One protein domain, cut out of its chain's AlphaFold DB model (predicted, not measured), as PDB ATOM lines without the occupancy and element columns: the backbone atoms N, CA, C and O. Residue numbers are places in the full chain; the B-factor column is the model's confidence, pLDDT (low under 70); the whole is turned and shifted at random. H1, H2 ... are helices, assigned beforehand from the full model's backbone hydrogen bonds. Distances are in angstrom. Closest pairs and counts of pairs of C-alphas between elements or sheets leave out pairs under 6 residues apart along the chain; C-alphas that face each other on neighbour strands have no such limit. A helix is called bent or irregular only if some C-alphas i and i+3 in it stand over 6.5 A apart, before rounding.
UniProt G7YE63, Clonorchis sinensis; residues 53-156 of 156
ATOM      1  N   CYS A  53      -1.775  -1.109 -37.956       89.50
ATOM      2  CA  CYS A  53      -0.917  -1.530 -39.063       89.50
ATOM      3  C   CYS A  53       0.550  -1.737 -38.644       89.50
ATOM      4  O   CYS A  53       1.269  -2.514 -39.271       89.50
ATOM      5  N   GLU A  54       0.980  -1.110 -37.549       89.88
ATOM      6  CA  GLU A  54       2.311  -1.228 -36.949       89.88
ATOM      7  C   GLU A  54       2.638  -2.661 -36.514       89.88
ATOM      8  O   GLU A  54       3.808  -3.031 -36.411       89.88
ATOM      9  N   TRP A  55       1.612  -3.477 -36.265       91.75
ATOM     10  CA  TRP A  55       1.732  -4.896 -35.934       91.75
ATOM     11  C   TRP A  55       1.771  -5.810 -37.162       91.75
ATOM     12  O   TRP A  55       1.847  -7.029 -37.016       91.75
ATOM     13  N   HIS A  56       1.710  -5.259 -38.374       92.31
ATOM     14  CA  HIS A  56       1.885  -6.021 -39.608       92.31
ATOM     15  C   HIS A  56       2.327  -5.118 -40.762       92.31
ATOM     16  O   HIS A  56       1.658  -5.022 -41.792       92.31
ATOM     17  N   VAL A  57       3.471  -4.444 -40.615       92.50
ATOM     18  CA  VAL A  57       4.008  -3.582 -41.680       92.50
ATOM     19  C   VAL A  57       4.496  -4.457 -42.838       92.50
ATOM     20  O   VAL A  57       5.554  -5.084 -42.761       92.50
ATOM     21  N   GLN A  58       3.706  -4.537 -43.910       91.38
ATOM     22  CA  GLN A  58       3.974  -5.398 -45.067       91.38
ATOM     23  C   GLN A  58       4.897  -4.717 -46.079       91.38
ATOM     24  O   GLN A  58       4.527  -3.736 -46.722       91.38
ATOM     25  N   LEU A  59       6.078  -5.294 -46.308       91.25
ATOM     26  CA  LEU A  59       7.088  -4.727 -47.209       91.25
ATOM     27  C   LEU A  59       6.921  -5.118 -48.686       91.25
ATOM     28  O   LEU A  59       7.869  -5.003 -49.462       91.25
ATOM     29  N   TRP A  60       5.753  -5.607 -49.100       86.19
ATOM     30  CA  TRP A  60       5.462  -5.945 -50.500       86.19
ATOM     31  C   TRP A  60       5.114  -4.693 -51.322       86.19
ATOM     32  O   TRP A  60       5.630  -4.519 -52.426       86.19
ATOM     33  N   TYR A  61       4.292  -3.806 -50.755       83.69
ATOM     34  CA  TYR A  61       3.640  -2.705 -51.462       83.69
ATOM     35  C   TYR A  61       4.525  -1.455 -51.516       83.69
ATOM     36  O   TYR A  61       5.112  -1.057 -50.512       83.69
ATOM     37  N   GLU A  62       4.639  -0.830 -52.691       85.12
ATOM     38  CA  GLU A  62       5.483   0.358 -52.899       85.12
ATOM     39  C   GLU A  62       5.057   1.546 -52.038       85.12
ATOM     40  O   GLU A  62       5.897   2.216 -51.439       85.12
ATOM     41  N   GLU A  63       3.750   1.750 -51.885       84.94
ATOM     42  CA  GLU A  63       3.210   2.851 -51.095       84.94
ATOM     43  C   GLU A  63       2.905   2.458 -49.644       84.94
ATOM     44  O   GLU A  63       2.024   3.041 -49.013       84.94
ATOM     45  N   VAL A  64       3.635   1.488 -49.073       83.31
ATOM     46  CA  VAL A  64       3.493   1.126 -47.647       83.31
ATOM     47  C   VAL A  64       3.576   2.354 -46.734       83.31
ATOM     48  O   VAL A  64       2.815   2.456 -45.782       83.31
ATOM     49  N   TYR A  65       4.401   3.342 -47.091       82.19
ATOM     50  CA  TYR A  65       4.557   4.608 -46.373       82.19
ATOM     51  C   TYR A  65       3.288   5.481 -46.353       82.19
ATOM     52  O   TYR A  65       3.177   6.372 -45.516       82.19
ATOM     53  N   ARG A  66       2.333   5.250 -47.267       85.12
ATOM     54  CA  ARG A  66       1.013   5.905 -47.275       85.12
ATOM     55  C   ARG A  66      -0.011   5.116 -46.464       85.12
ATOM     56  O   ARG A  66      -0.824   5.718 -45.773       85.12
ATOM     57  N   CYS A  67       0.023   3.786 -46.554       85.31
ATOM     58  CA  CYS A  67      -0.948   2.903 -45.896       85.31
ATOM     59  C   CYS A  67      -0.647   2.664 -44.410       85.31
ATOM     60  O   CYS A  67      -1.570   2.495 -43.618       85.31
ATOM     61  N   CYS A  68       0.634   2.617 -44.051       90.31
ATOM     62  CA  CYS A  68       1.127   2.483 -42.688       90.31
ATOM     63  C   CYS A  68       2.383   3.353 -42.521       90.31
ATOM     64  O   CYS A  68       3.508   2.857 -42.636       90.31
ATOM     65  N   PRO A  69       2.212   4.672 -42.335       91.00
ATOM     66  CA  PRO A  69       3.333   5.577 -42.148       91.00
ATOM     67  C   PRO A  69       4.019   5.275 -40.814       91.00
ATOM     68  O   PRO A  69       3.462   5.510 -39.743       91.00
ATOM     69  N   VAL A  70       5.242   4.754 -40.891       89.94
ATOM     70  CA  VAL A  70       6.031   4.365 -39.723       89.94
ATOM     71  C   VAL A  70       7.463   4.878 -39.792       89.94
ATOM     72  O   VAL A  70       8.019   5.110 -40.871       89.94
ATOM     73  N   ILE A  71       8.060   5.017 -38.613       89.50
ATOM     74  CA  ILE A  71       9.484   5.254 -38.415       89.50
ATOM     75  C   ILE A  71      10.043   4.085 -37.600       89.50
ATOM     76  O   ILE A  71       9.692   3.887 -36.437       89.50
ATOM     77  N   TRP A  72      10.918   3.305 -38.224       88.00
ATOM     78  CA  TRP A  72      11.706   2.251 -37.603       88.00
ATOM     79  C   TRP A  72      13.063   2.801 -37.156       88.00
ATOM     80  O   TRP A  72      14.004   2.911 -37.946       88.00
ATOM     81  N   THR A  73      13.159   3.128 -35.871       80.56
ATOM     82  CA  THR A  73      14.421   3.432 -35.190       80.56
ATOM     83  C   THR A  73      14.919   2.207 -34.427       80.56
ATOM     84  O   THR A  73      14.127   1.342 -34.040       80.56
ATOM     85  N   ASP A  74      16.231   2.119 -34.210       72.69
ATOM     86  CA  ASP A  74      16.770   1.156 -33.250       72.69
ATOM     87  C   ASP A  74      16.273   1.550 -31.861       72.69
ATOM     88  O   ASP A  74      16.453   2.696 -31.454       72.69
ATOM     89  N   ARG A  75      15.595   0.623 -31.177       65.38
ATOM     90  CA  ARG A  75      15.173   0.842 -29.794       65.38
ATOM     91  C   ARG A  75      16.362   0.573 -28.883       65.38
ATOM     92  O   ARG A  75      16.975  -0.494 -28.983       65.38
ATOM     93  N   LEU A  76      16.677   1.509 -28.000       62.38
ATOM     94  CA  LEU A  76      17.619   1.253 -26.916       62.38
ATOM     95  C   LEU A  76      16.977   0.289 -25.893       62.38
ATOM     96  O   LEU A  76      15.752   0.278 -25.754       62.38
ATOM     97  N   PRO A  77      17.755  -0.533 -25.162       57.25
ATOM     98  CA  PRO A  77      17.218  -1.447 -24.143       57.25
ATOM     99  C   PRO A  77      16.347  -0.761 -23.072       57.25
ATOM    100  O   PRO A  77      15.413  -1.351 -22.533       57.25
ATOM    101  N   GLU A  78      16.609   0.506 -22.780       57.47
ATOM    102  CA  GLU A  78      15.826   1.356 -21.882       57.47
ATOM    103  C   GLU A  78      14.491   1.845 -22.485       57.47
ATOM    104  O   GLU A  78      13.588   2.238 -21.748       57.47
ATOM    105  N   GLU A  79      14.319   1.758 -23.806       56.78
ATOM    106  CA  GLU A  79      13.091   2.105 -24.542       56.78
ATOM    107  C   GLU A  79      12.131   0.909 -24.688       56.78
ATOM    108  O   GLU A  79      11.093   1.008 -25.346       56.78
ATOM    109  N   THR A  80      12.424  -0.228 -24.041       52.91
ATOM    110  CA  THR A  80      11.550  -1.422 -24.004       52.91
ATOM    111  C   THR A  80      10.280  -1.222 -23.163       52.91
ATOM    112  O   THR A  80       9.549  -2.171 -22.876       52.91
ATOM    113  N   ILE A  81       9.991   0.014 -22.761       50.72
ATOM    114  CA  ILE A  81       8.724   0.379 -22.144       50.72
ATOM    115  C   ILE A  81       7.673   0.282 -23.245       50.72
ATOM    116  O   ILE A  81       7.588   1.155 -24.105       50.72
ATOM    117  N   CYS A  82       6.883  -0.795 -23.241       50.44
ATOM    118  CA  CYS A  82       5.630  -0.821 -23.981       50.44
ATOM    119  C   CYS A  82       4.821   0.365 -23.451       50.44
ATOM    120  O   CYS A  82       4.427   0.319 -22.283       50.44
ATOM    121  N   PRO A  83       4.616   1.447 -24.222       50.84
ATOM    122  CA  PRO A  83       3.717   2.471 -23.743       50.84
ATOM    123  C   PRO A  83       2.362   1.789 -23.545       50.84
ATOM    124  O   PRO A  83       1.958   0.972 -24.377       50.84
ATOM    125  N   GLU A  84       1.666   2.117 -22.459       48.25
ATOM    126  CA  GLU A  84       0.229   1.872 -22.314       48.25
ATOM    127  C   GLU A  84      -0.498   2.708 -23.381       48.25
ATOM    128  O   GLU A  84      -1.158   3.706 -23.104       48.25
ATOM    129  N   ARG A  85      -0.285   2.398 -24.661       50.41
ATOM    130  CA  ARG A  85      -1.025   2.996 -25.758       50.41
ATOM    131  C   ARG A  85      -2.233   2.114 -25.994       50.41
ATOM    132  O   ARG A  85      -2.228   1.238 -26.850       50.41
ATOM    133  N   ASP A  86      -3.286   2.460 -25.268       47.47
ATOM    134  CA  ASP A  86      -4.682   2.153 -25.589       47.47
ATOM    135  C   ASP A  86      -5.162   2.848 -26.885       47.47
ATOM    136  O   ASP A  86      -6.352   2.847 -27.205       47.47
ATOM    137  N   SER A  87      -4.272   3.467 -27.672       50.78
ATOM    138  CA  SER A  87      -4.660   4.064 -28.947       50.78
ATOM    139  C   SER A  87      -4.805   2.966 -30.000       50.78
ATOM    140  O   SER A  87      -3.837   2.531 -30.618       50.78
ATOM    141  N   SER A  88      -6.048   2.559 -30.228       53.66
ATOM    142  CA  SER A  88      -6.472   1.745 -31.375       53.66
ATOM    143  C   SER A  88      -6.248   2.429 -32.736       53.66
ATOM    144  O   SER A  88      -6.461   1.809 -33.777       53.66
ATOM    145  N   GLU A  89      -5.818   3.694 -32.746       60.44
ATOM    146  CA  GLU A  89      -5.572   4.461 -33.961       60.44
ATOM    147  C   GLU A  89      -4.187   4.164 -34.562       60.44
ATOM    148  O   GLU A  89      -3.177   4.283 -33.864       60.44
ATOM    149  N   PRO A  90      -4.116   3.802 -35.858       63.34
ATOM    150  CA  PRO A  90      -2.851   3.667 -36.565       63.34
ATOM    151  C   PRO A  90      -2.183   5.034 -36.764       63.34
ATOM    152  O   PRO A  90      -2.847   6.070 -36.874       63.34
ATOM    153  N   GLY A  91      -0.858   5.025 -36.877       64.69
ATOM    154  CA  GLY A  91      -0.051   6.179 -37.234       64.69
ATOM    155  C   GLY A  91      -0.496   6.799 -38.557       64.69
ATOM    156  O   GLY A  91      -0.998   6.127 -39.463       64.69
ATOM    157  N   ASN A  92      -0.294   8.108 -38.683       76.38
ATOM    158  CA  ASN A  92      -0.589   8.866 -39.898       76.38
ATOM    159  C   ASN A  92       0.651   9.638 -40.372       76.38
ATOM    160  O   ASN A  92       1.674   9.665 -39.700       76.38
ATOM    161  N   ILE A  93       0.588  10.274 -41.543       72.06
ATOM    162  CA  ILE A  93       1.772  10.914 -42.137       72.06
ATOM    163  C   ILE A  93       2.351  12.060 -41.286       72.06
ATOM    164  O   ILE A  93       3.545  12.334 -41.369       72.06
ATOM    165  N   ASN A  94       1.519  12.705 -40.462       73.62
ATOM    166  CA  ASN A  94       1.920  13.788 -39.563       73.62
ATOM    167  C   ASN A  94       2.399  13.255 -38.202       73.62
ATOM    168  O   ASN A  94       3.209  13.895 -37.534       73.62
ATOM    169  N   HIS A  95       1.911  12.078 -37.808       77.56
ATOM    170  CA  HIS A  95       2.245  11.377 -36.570       77.56
ATOM    171  C   HIS A  95       2.497   9.894 -36.876       77.56
ATOM    172  O   HIS A  95       1.622   9.059 -36.620       77.56
ATOM    173  N   PRO A  96       3.648   9.563 -37.490       82.31
ATOM    174  CA  PRO A  96       3.934   8.196 -37.894       82.31
ATOM    175  C   PRO A  96       4.087   7.286 -36.675       82.31
ATOM    176  O   PRO A  96       4.571   7.702 -35.618       82.31
ATOM    177  N   GLY A  97       3.668   6.034 -36.835       85.25
ATOM    178  CA  GLY A  97       3.802   5.008 -35.807       85.25
ATOM    179  C   GLY A  97       5.232   4.471 -35.705       85.25
ATOM    180  O   GLY A  97       6.094   4.746 -36.541       85.25
ATOM    181  N   THR A  98       5.476   3.638 -34.699       86.12
ATOM    182  CA  THR A  98       6.689   2.816 -34.612       86.12
ATOM    183  C   THR A  98       6.298   1.378 -34.923       86.12
ATOM    184  O   THR A  98       5.348   0.882 -34.313       86.12
ATOM    185  N   PRO A  99       6.992   0.680 -35.838       88.75
ATOM    186  CA  PRO A  99       6.642  -0.697 -36.130       88.75
ATOM    187  C   PRO A  99       6.866  -1.573 -34.891       88.75
ATOM    188  O   PRO A  99       7.883  -1.460 -34.198       88.75
ATOM    189  N   ASN A 100       5.906  -2.455 -34.629       86.88
ATOM    190  CA  ASN A 100       6.005  -3.534 -33.646       86.88
ATOM    191  C   ASN A 100       6.357  -4.859 -34.328       86.88
ATOM    192  O   ASN A 100       7.115  -5.653 -33.780       86.88
ATOM    193  N   LEU A 101       5.843  -5.077 -35.543       89.94
ATOM    194  CA  LEU A 101       6.177  -6.234 -36.362       89.94
ATOM    195  C   LEU A 101       6.274  -5.833 -37.833       89.94
ATOM    196  O   LEU A 101       5.306  -5.374 -38.444       89.94
ATOM    197  N   VAL A 102       7.452  -6.059 -38.412       91.69
ATOM    198  CA  VAL A 102       7.714  -5.839 -39.835       91.69
ATOM    199  C   VAL A 102       7.716  -7.183 -40.551       91.69
ATOM    200  O   VAL A 102       8.457  -8.093 -40.186       91.69
ATOM    201  N   HIS A 103       6.889  -7.319 -41.584       92.00
ATOM    202  CA  HIS A 103       6.776  -8.546 -42.359       92.00
ATOM    203  C   HIS A 103       7.507  -8.407 -43.699       92.00
ATOM    204  O   HIS A 103       7.073  -7.688 -44.607       92.00
ATOM    205  N   PHE A 104       8.602  -9.156 -43.851       90.31
ATOM    206  CA  PHE A 104       9.325  -9.255 -45.116       90.31
ATOM    207  C   PHE A 104       8.585 -10.172 -46.108       90.31
ATOM    208  O   PHE A 104       8.798 -11.389 -46.177       90.31
ATOM    209  N   CYS A 105       7.685  -9.565 -46.878       85.88
ATOM    210  CA  CYS A 105       6.946 -10.170 -47.992       85.88
ATOM    211  C   CYS A 105       7.423  -9.648 -49.364       85.88
ATOM    212  O   CYS A 105       6.661  -9.564 -50.324       85.88
ATOM    213  N   ALA A 106       8.704  -9.276 -49.462       76.69
ATOM    214  CA  ALA A 106       9.317  -8.743 -50.673       76.69
ATOM    215  C   ALA A 106       9.755  -9.865 -51.635       76.69
ATOM    216  O   ALA A 106      10.914 -10.270 -51.653       76.69
ATOM    217  N   GLY A 107       8.830 -10.348 -52.464       75.75
ATOM    218  CA  GLY A 107       9.121 -11.349 -53.496       75.75
ATOM    219  C   GLY A 107       9.002 -12.799 -53.013       75.75
ATOM    220  O   GLY A 107       8.409 -13.077 -51.976       75.75
ATOM    221  N   ARG A 108       9.514 -13.740 -53.821       73.31
ATOM    222  CA  ARG A 108       9.353 -15.193 -53.595       73.31
ATOM    223  C   ARG A 108      10.373 -15.796 -52.630       73.31
ATOM    224  O   ARG A 108      10.142 -16.888 -52.126       73.31
ATOM    225  N   SER A 109      11.481 -15.102 -52.397       77.44
ATOM    226  CA  SER A 109      12.576 -15.581 -51.558       77.44
ATOM    227  C   SER A 109      12.567 -14.843 -50.234       77.44
ATOM    228  O   SER A 109      12.449 -13.616 -50.191       77.44
ATOM    229  N   LYS A 110      12.714 -15.595 -49.151       83.44
ATOM    230  CA  LYS A 110      12.971 -15.018 -47.840       83.44
ATOM    231  C   LYS A 110      14.460 -14.655 -47.726       83.44
ATOM    232  O   LYS A 110      15.258 -15.150 -48.529       83.44
ATOM    233  N   PRO A 111      14.855 -13.782 -46.788       80.19
ATOM    234  CA  PRO A 111      16.256 -13.395 -46.616       80.19
ATOM    235  C   PRO A 111      17.214 -14.587 -46.469       80.19
ATOM    236  O   PRO A 111      18.279 -14.588 -47.085       80.19
ATOM    237  N   GLU A 112      16.790 -15.643 -45.773       78.75
ATOM    238  CA  GLU A 112      17.519 -16.908 -45.615       78.75
ATOM    239  C   GLU A 112      17.731 -17.681 -46.927       78.75
ATOM    240  O   GLU A 112      18.632 -18.510 -47.022       78.75
ATOM    241  N   SER A 113      16.914 -17.436 -47.955       73.56
ATOM    242  CA  SER A 113      16.842 -18.271 -49.163       73.56
ATOM    243  C   SER A 113      17.828 -17.872 -50.270       73.56
ATOM    244  O   SER A 113      17.671 -18.326 -51.403       73.56
ATOM    245  N   GLY A 114      18.816 -17.015 -49.989       61.84
ATOM    246  CA  GLY A 114      19.862 -16.665 -50.962       61.84
ATOM    247  C   GLY A 114      20.189 -15.179 -51.105       61.84
ATOM    248  O   GLY A 114      20.894 -14.809 -52.044       61.84
ATOM    249  N   ILE A 115      19.716 -14.313 -50.204       63.50
ATOM    250  CA  ILE A 115      20.232 -12.941 -50.131       63.50
ATOM    251  C   ILE A 115      21.587 -13.027 -49.427       63.50
ATOM    252  O   ILE A 115      21.656 -13.439 -48.277       63.50
ATOM    253  N   SER A 116      22.688 -12.697 -50.103       61.78
ATOM    254  CA  SER A 116      23.978 -12.611 -49.410       61.78
ATOM    255  C   SER A 116      23.920 -11.502 -48.354       61.78
ATOM    256  O   SER A 116      23.333 -10.449 -48.636       61.78
ATOM    257  N   PRO A 117      24.537 -11.686 -47.174       64.19
ATOM    258  CA  PRO A 117      24.649 -10.607 -46.205       64.19
ATOM    259  C   PRO A 117      25.291  -9.385 -46.882       64.19
ATOM    260  O   PRO A 117      26.245  -9.539 -47.660       64.19
ATOM    261  N   PRO A 118      24.771  -8.167 -46.655       63.75
ATOM    262  CA  PRO A 118      25.356  -6.970 -47.238       63.75
ATOM    263  C   PRO A 118      26.818  -6.837 -46.786       63.75
ATOM    264  O   PRO A 118      27.130  -6.990 -45.609       63.75
ATOM    265  N   LYS A 119      27.724  -6.524 -47.728       56.81
ATOM    266  CA  LYS A 119      29.179  -6.394 -47.474       56.81
ATOM    267  C   LYS A 119      29.525  -5.365 -46.392       56.81
ATOM    268  O   LYS A 119      30.600  -5.422 -45.809       56.81
ATOM    269  N   SER A 120      28.629  -4.413 -46.159       56.53
ATOM    270  CA  SER A 120      28.678  -3.472 -45.049       56.53
ATOM    271  C   SER A 120      27.257  -3.225 -44.575       56.53
ATOM    272  O   SER A 120      26.405  -2.828 -45.377       56.53
ATOM    273  N   ILE A 121      27.016  -3.405 -43.285       55.75
ATOM    274  CA  ILE A 121      25.783  -2.964 -42.651       55.75
ATOM    275  C   ILE A 121      25.954  -1.465 -42.420       55.75
ATOM    276  O   ILE A 121      26.721  -1.040 -41.560       55.75
ATOM    277  N   ARG A 122      25.342  -0.648 -43.283       53.97
ATOM    278  CA  ARG A 122      25.262   0.788 -43.025       53.97
ATOM    279  C   ARG A 122      24.227   0.963 -41.934       53.97
ATOM    280  O   ARG A 122      23.058   0.707 -42.201       53.97
ATOM    281  N   THR A 123      24.656   1.427 -40.768       56.62
ATOM    282  CA  THR A 123      23.750   1.964 -39.759       56.62
ATOM    283  C   THR A 123      22.953   3.073 -40.424       56.62
ATOM    284  O   THR A 123      23.500   4.127 -40.769       56.62
ATOM    285  N   LEU A 124      21.683   2.796 -40.720       57.97
ATOM    286  CA  LEU A 124      20.813   3.813 -41.289       57.97
ATOM    287  C   LEU A 124      20.669   4.934 -40.250       57.97
ATOM    288  O   LEU A 124      20.409   4.640 -39.081       57.97
ATOM    289  N   PRO A 125      20.864   6.209 -40.634       60.31
ATOM    290  CA  PRO A 125      20.654   7.315 -39.714       60.31
ATOM    291  C   PRO A 125      19.223   7.262 -39.174       60.31
ATOM    292  O   PRO A 125      18.294   6.908 -39.902       60.31
ATOM    293  N   ILE A 126      19.059   7.619 -37.896       66.38
ATOM    294  CA  ILE A 126      17.753   7.712 -37.236       66.38
ATOM    295  C   ILE A 126      16.863   8.613 -38.095       66.38
ATOM    296  O   ILE A 126      17.105   9.816 -38.215       66.38
ATOM    297  N   SER A 127      15.858   8.018 -38.737       69.19
ATOM    298  CA  SER A 127      14.941   8.780 -39.574       69.19
ATOM    299  C   SER A 127      13.993   9.571 -38.683       69.19
ATOM    300  O   SER A 127      13.386   9.024 -37.771       69.19
ATOM    301  N   THR A 128      13.829  10.860 -38.968       73.81
ATOM    302  CA  THR A 128      12.794  11.708 -38.350       73.81
ATOM    303  C   THR A 128      11.536  11.803 -39.212       73.81
ATOM    304  O   THR A 128      10.598  12.525 -38.877       73.81
ATOM    305  N   LYS A 129      11.512  11.084 -40.342       83.69
ATOM    306  CA  LYS A 129      10.414  11.065 -41.310       83.69
ATOM    307  C   LYS A 129       9.961   9.638 -41.581       83.69
ATOM    308  O   LYS A 129      10.753   8.700 -41.479       83.69
ATOM    309  N   THR A 130       8.700   9.506 -41.985       87.12
ATOM    310  CA  THR A 130       8.126   8.258 -42.488       87.12
ATOM    311  C   THR A 130       9.052   7.615 -43.513       87.12
ATOM    312  O   THR A 130       9.423   8.255 -44.498       87.12
ATOM    313  N   GLN A 131       9.408   6.356 -43.277       88.88
ATOM    314  CA  GLN A 131      10.302   5.620 -44.161       88.88
ATOM    315  C   GLN A 131       9.544   5.033 -45.351       88.88
ATOM    316  O   GLN A 131       8.419   4.539 -45.237       88.88
ATOM    317  N   THR A 132      10.190   5.068 -46.507       90.88
ATOM    318  CA  THR A 132       9.756   4.396 -47.731       90.88
ATOM    319  C   THR A 132       9.868   2.876 -47.598       90.88
ATOM    320  O   THR A 132      10.554   2.345 -46.720       90.88
ATOM    321  N   ARG A 133       9.236   2.138 -48.521       90.62
ATOM    322  CA  ARG A 133       9.352   0.673 -48.587       90.62
ATOM    323  C   ARG A 133      10.811   0.214 -48.633       90.62
ATOM    324  O   ARG A 133      11.165  -0.756 -47.968       90.62
ATOM    325  N   ASP A 134      11.638   0.867 -49.441       88.38
ATOM    326  CA  ASP A 134      13.005   0.413 -49.686       88.38
ATOM    327  C   ASP A 134      13.921   0.720 -48.495       88.38
ATOM    328  O   ASP A 134      14.751  -0.118 -48.142       88.38
ATOM    329  N   GLU A 135      13.696   1.835 -47.791       89.00
ATOM    330  CA  GLU A 135      14.345   2.122 -46.503       89.00
ATOM    331  C   GLU A 135      13.957   1.091 -45.434       89.00
ATOM    332  O   GLU A 135      14.830   0.558 -44.749       89.00
ATOM    333  N   LEU A 136      12.670   0.733 -45.336       89.88
ATOM    334  CA  LEU A 136      12.202  -0.303 -44.408       89.88
ATOM    335  C   LEU A 136      12.766  -1.692 -44.748       89.88
ATOM    336  O   LEU A 136      13.121  -2.450 -43.847       89.88
ATOM    337  N   ARG A 137      12.888  -2.039 -46.037       89.25
ATOM    338  CA  ARG A 137      13.531  -3.291 -46.483       89.25
ATOM    339  C   ARG A 137      15.019  -3.311 -46.155       89.25
ATOM    340  O   ARG A 137      15.512  -4.336 -45.691       89.25
ATOM    341  N   ALA A 138      15.721  -2.202 -46.381       86.31
ATOM    342  CA  ALA A 138      17.130  -2.076 -46.029       86.31
ATOM    343  C   ALA A 138      17.329  -2.239 -44.516       86.31
ATOM    344  O   ALA A 138      18.169  -3.043 -44.108       86.31
ATOM    345  N   LYS A 139      16.493  -1.577 -43.700       86.56
ATOM    346  CA  LYS A 139      16.520  -1.720 -42.239       86.56
ATOM    347  C   LYS A 139      16.209  -3.147 -41.792       86.56
ATOM    348  O   LYS A 139      16.907  -3.680 -40.936       86.56
ATOM    349  N   PHE A 140      15.222  -3.802 -42.412       89.44
ATOM    350  CA  PHE A 140      14.902  -5.202 -42.119       89.44
ATOM    351  C   PHE A 140      16.108  -6.113 -42.335       89.44
ATOM    352  O   PHE A 140      16.425  -6.926 -41.473       89.44
ATOM    353  N   LEU A 141      16.778  -5.986 -43.483       86.75
ATOM    354  CA  LEU A 141      17.937  -6.816 -43.810       86.75
ATOM    355  C   LEU A 141      19.126  -6.512 -42.893       86.75
ATOM    356  O   LEU A 141      19.801  -7.447 -42.472       86.75
ATOM    357  N   GLU A 142      19.362  -5.243 -42.553       84.62
ATOM    358  CA  GLU A 142      20.347  -4.849 -41.537       84.62
ATOM    359  C   GLU A 142      20.087  -5.574 -40.208       84.62
ATOM    360  O   GLU A 142      20.975  -6.263 -39.705       84.62
ATOM    361  N   VAL A 143      18.867  -5.476 -39.671       84.31
ATOM    362  CA  VAL A 143      18.494  -6.108 -38.398       84.31
ATOM    363  C   VAL A 143      18.619  -7.629 -38.500       84.31
ATOM    364  O   VAL A 143      19.281  -8.248 -37.672       84.31
ATOM    365  N   TYR A 144      18.052  -8.235 -39.544       87.44
ATOM    366  CA  TYR A 144      18.084  -9.680 -39.758       87.44
ATOM    367  C   TYR A 144      19.515 -10.237 -39.762       87.44
ATOM    368  O   TYR A 144      19.805 -11.192 -39.043       87.44
ATOM    369  N   TRP A 145      20.428  -9.631 -40.529       84.25
ATOM    370  CA  TRP A 145      21.809 -10.113 -40.621       84.25
ATOM    371  C   TRP A 145      22.628  -9.825 -39.365       84.25
ATOM    372  O   TRP A 145      23.447 -10.664 -38.997       84.25
ATOM    373  N   ASN A 146      22.379  -8.703 -38.682       81.94
ATOM    374  CA  ASN A 146      22.987  -8.428 -37.379       81.94
ATOM    375  C   ASN A 146      22.637  -9.521 -36.363       81.94
ATOM    376  O   ASN A 146      23.537 -10.056 -35.725       81.94
ATOM    377  N   PHE A 147      21.359  -9.896 -36.247       81.44
ATOM    378  CA  PHE A 147      20.928 -10.946 -35.317       81.44
ATOM    379  C   PHE A 147      21.392 -12.341 -35.741       81.44
ATOM    380  O   PHE A 147      21.800 -13.130 -34.893       81.44
ATOM    381  N   ASN A 148      21.382 -12.648 -37.039       81.62
ATOM    382  CA  ASN A 148      21.830 -13.950 -37.539       81.62
ATOM    383  C   ASN A 148      23.350 -14.164 -37.382       81.62
ATOM    384  O   ASN A 148      23.816 -15.299 -37.376       81.62
ATOM    385  N   ALA A 149      24.129 -13.083 -37.257       79.12
ATOM    386  CA  ALA A 149      25.562 -13.146 -36.977       79.12
ATOM    387  C   ALA A 149      25.890 -13.370 -35.487       79.12
ATOM    388  O   ALA A 149      27.039 -13.678 -35.164       79.12
ATOM    389  N   ILE A 150      24.921 -13.215 -34.577       79.00
ATOM    390  CA  ILE A 150      25.129 -13.448 -33.142       79.00
ATOM    391  C   ILE A 150      25.290 -14.952 -32.906       79.00
ATOM    392  O   ILE A 150      24.460 -15.759 -33.326       79.00
ATOM    393  N   ALA A 151      26.362 -15.335 -32.210       76.81
ATOM    394  CA  ALA A 151      26.606 -16.726 -31.856       76.81
ATOM    395  C   ALA A 151      25.477 -17.256 -30.957       76.81
ATOM    396  O   ALA A 151      25.188 -16.690 -29.905       76.81
ATOM    397  N   GLN A 152      24.866 -18.375 -31.346       74.56
ATOM    398  CA  GLN A 152      23.791 -19.014 -30.571       74.56
ATOM    399  C   GLN A 152      24.314 -19.830 -29.376       74.56
ATOM    400  O   GLN A 152      23.530 -20.383 -28.615       74.56
ATOM    401  N   THR A 153      25.634 -19.894 -29.193       72.31
ATOM    402  CA  THR A 153      26.317 -20.689 -28.160       72.31
ATOM    403  C   THR A 153      26.369 -20.007 -26.790       72.31
ATOM    404  O   THR A 153      27.022 -20.506 -25.886       72.31
ATOM    405  N   CYS A 154      25.740 -18.842 -26.617       59.41
ATOM    406  CA  CYS A 154      25.717 -18.120 -25.338       59.41
ATOM    407  C   CYS A 154      24.557 -18.535 -24.410       59.41
ATOM    408  O   CYS A 154      24.303 -17.835 -23.433       59.41
ATOM    409  N   TYR A 155      23.848 -19.630 -24.710       56.91
ATOM    410  CA  TYR A 155      22.695 -20.120 -23.937       56.91
ATOM    411  C   TYR A 155      22.936 -21.484 -23.261       56.91
ATOM    412  O   TYR A 155      21.966 -22.177 -22.952       56.91
ATOM    413  N   ASP A 156      24.204 -21.843 -23.033       51.09
ATOM    414  CA  ASP A 156      24.613 -23.013 -22.237       51.09
ATOM    415  C   ASP A 156      24.729 -22.677 -20.739       51.09
ATOM    416  O   ASP A 156      25.309 -21.613 -20.405       51.09
TER     417      ASP A 156
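AT A GLANCE: This is residues 53 to 156 of the 156 residues of a protein of Clonorchis sinensis (UniProt G7YE63). The domain has little regular structure: one longer helix, H2, with long loops running along its sides. The loop of residues 76 to 88 sticks out, as does the tail of residues 150 to 156, of which 152 to 155 belong to H3. The 104 printed residues include three named helices, H1, H2 and H3 in chain order, holding 24 residues, and no named strand; the class is all helix. The whole is compact, with a radius of gyration of the C-alphas of 14.8 A and spans of 40 by 33 by 23 A.

IN THESE COORDINATES: H1 is residues 64 to 67, from C-alpha 64 at (3.493, 1.126, -47.647). H2, residues 133 to 148, is 22.2 A long. H3, residues 152 to 155, is only just irregular, with C-alphas 152 and 155 6.8 A apart; C-alpha 155 is at (22.695, -20.120, -23.937).

HOW THE PARTS SIT: Residues 57 to 58 pair with 102 to 103, parallel. H1 and H2 are close but not clearly touching; their closest C-alphas, of Val 64 and Arg 133, are 6.0 A apart. H3 is apart from both. In H2 every O i to N i+4 pair is within hydrogen-bond range; H1 and H3 are too short for one.

THE WHOLE: The printed part has no cut. The link H1 to H2, 65 residues, is long. Residues 75 to 91, 114 to 127 and 154 to 156 have pLDDT under 70.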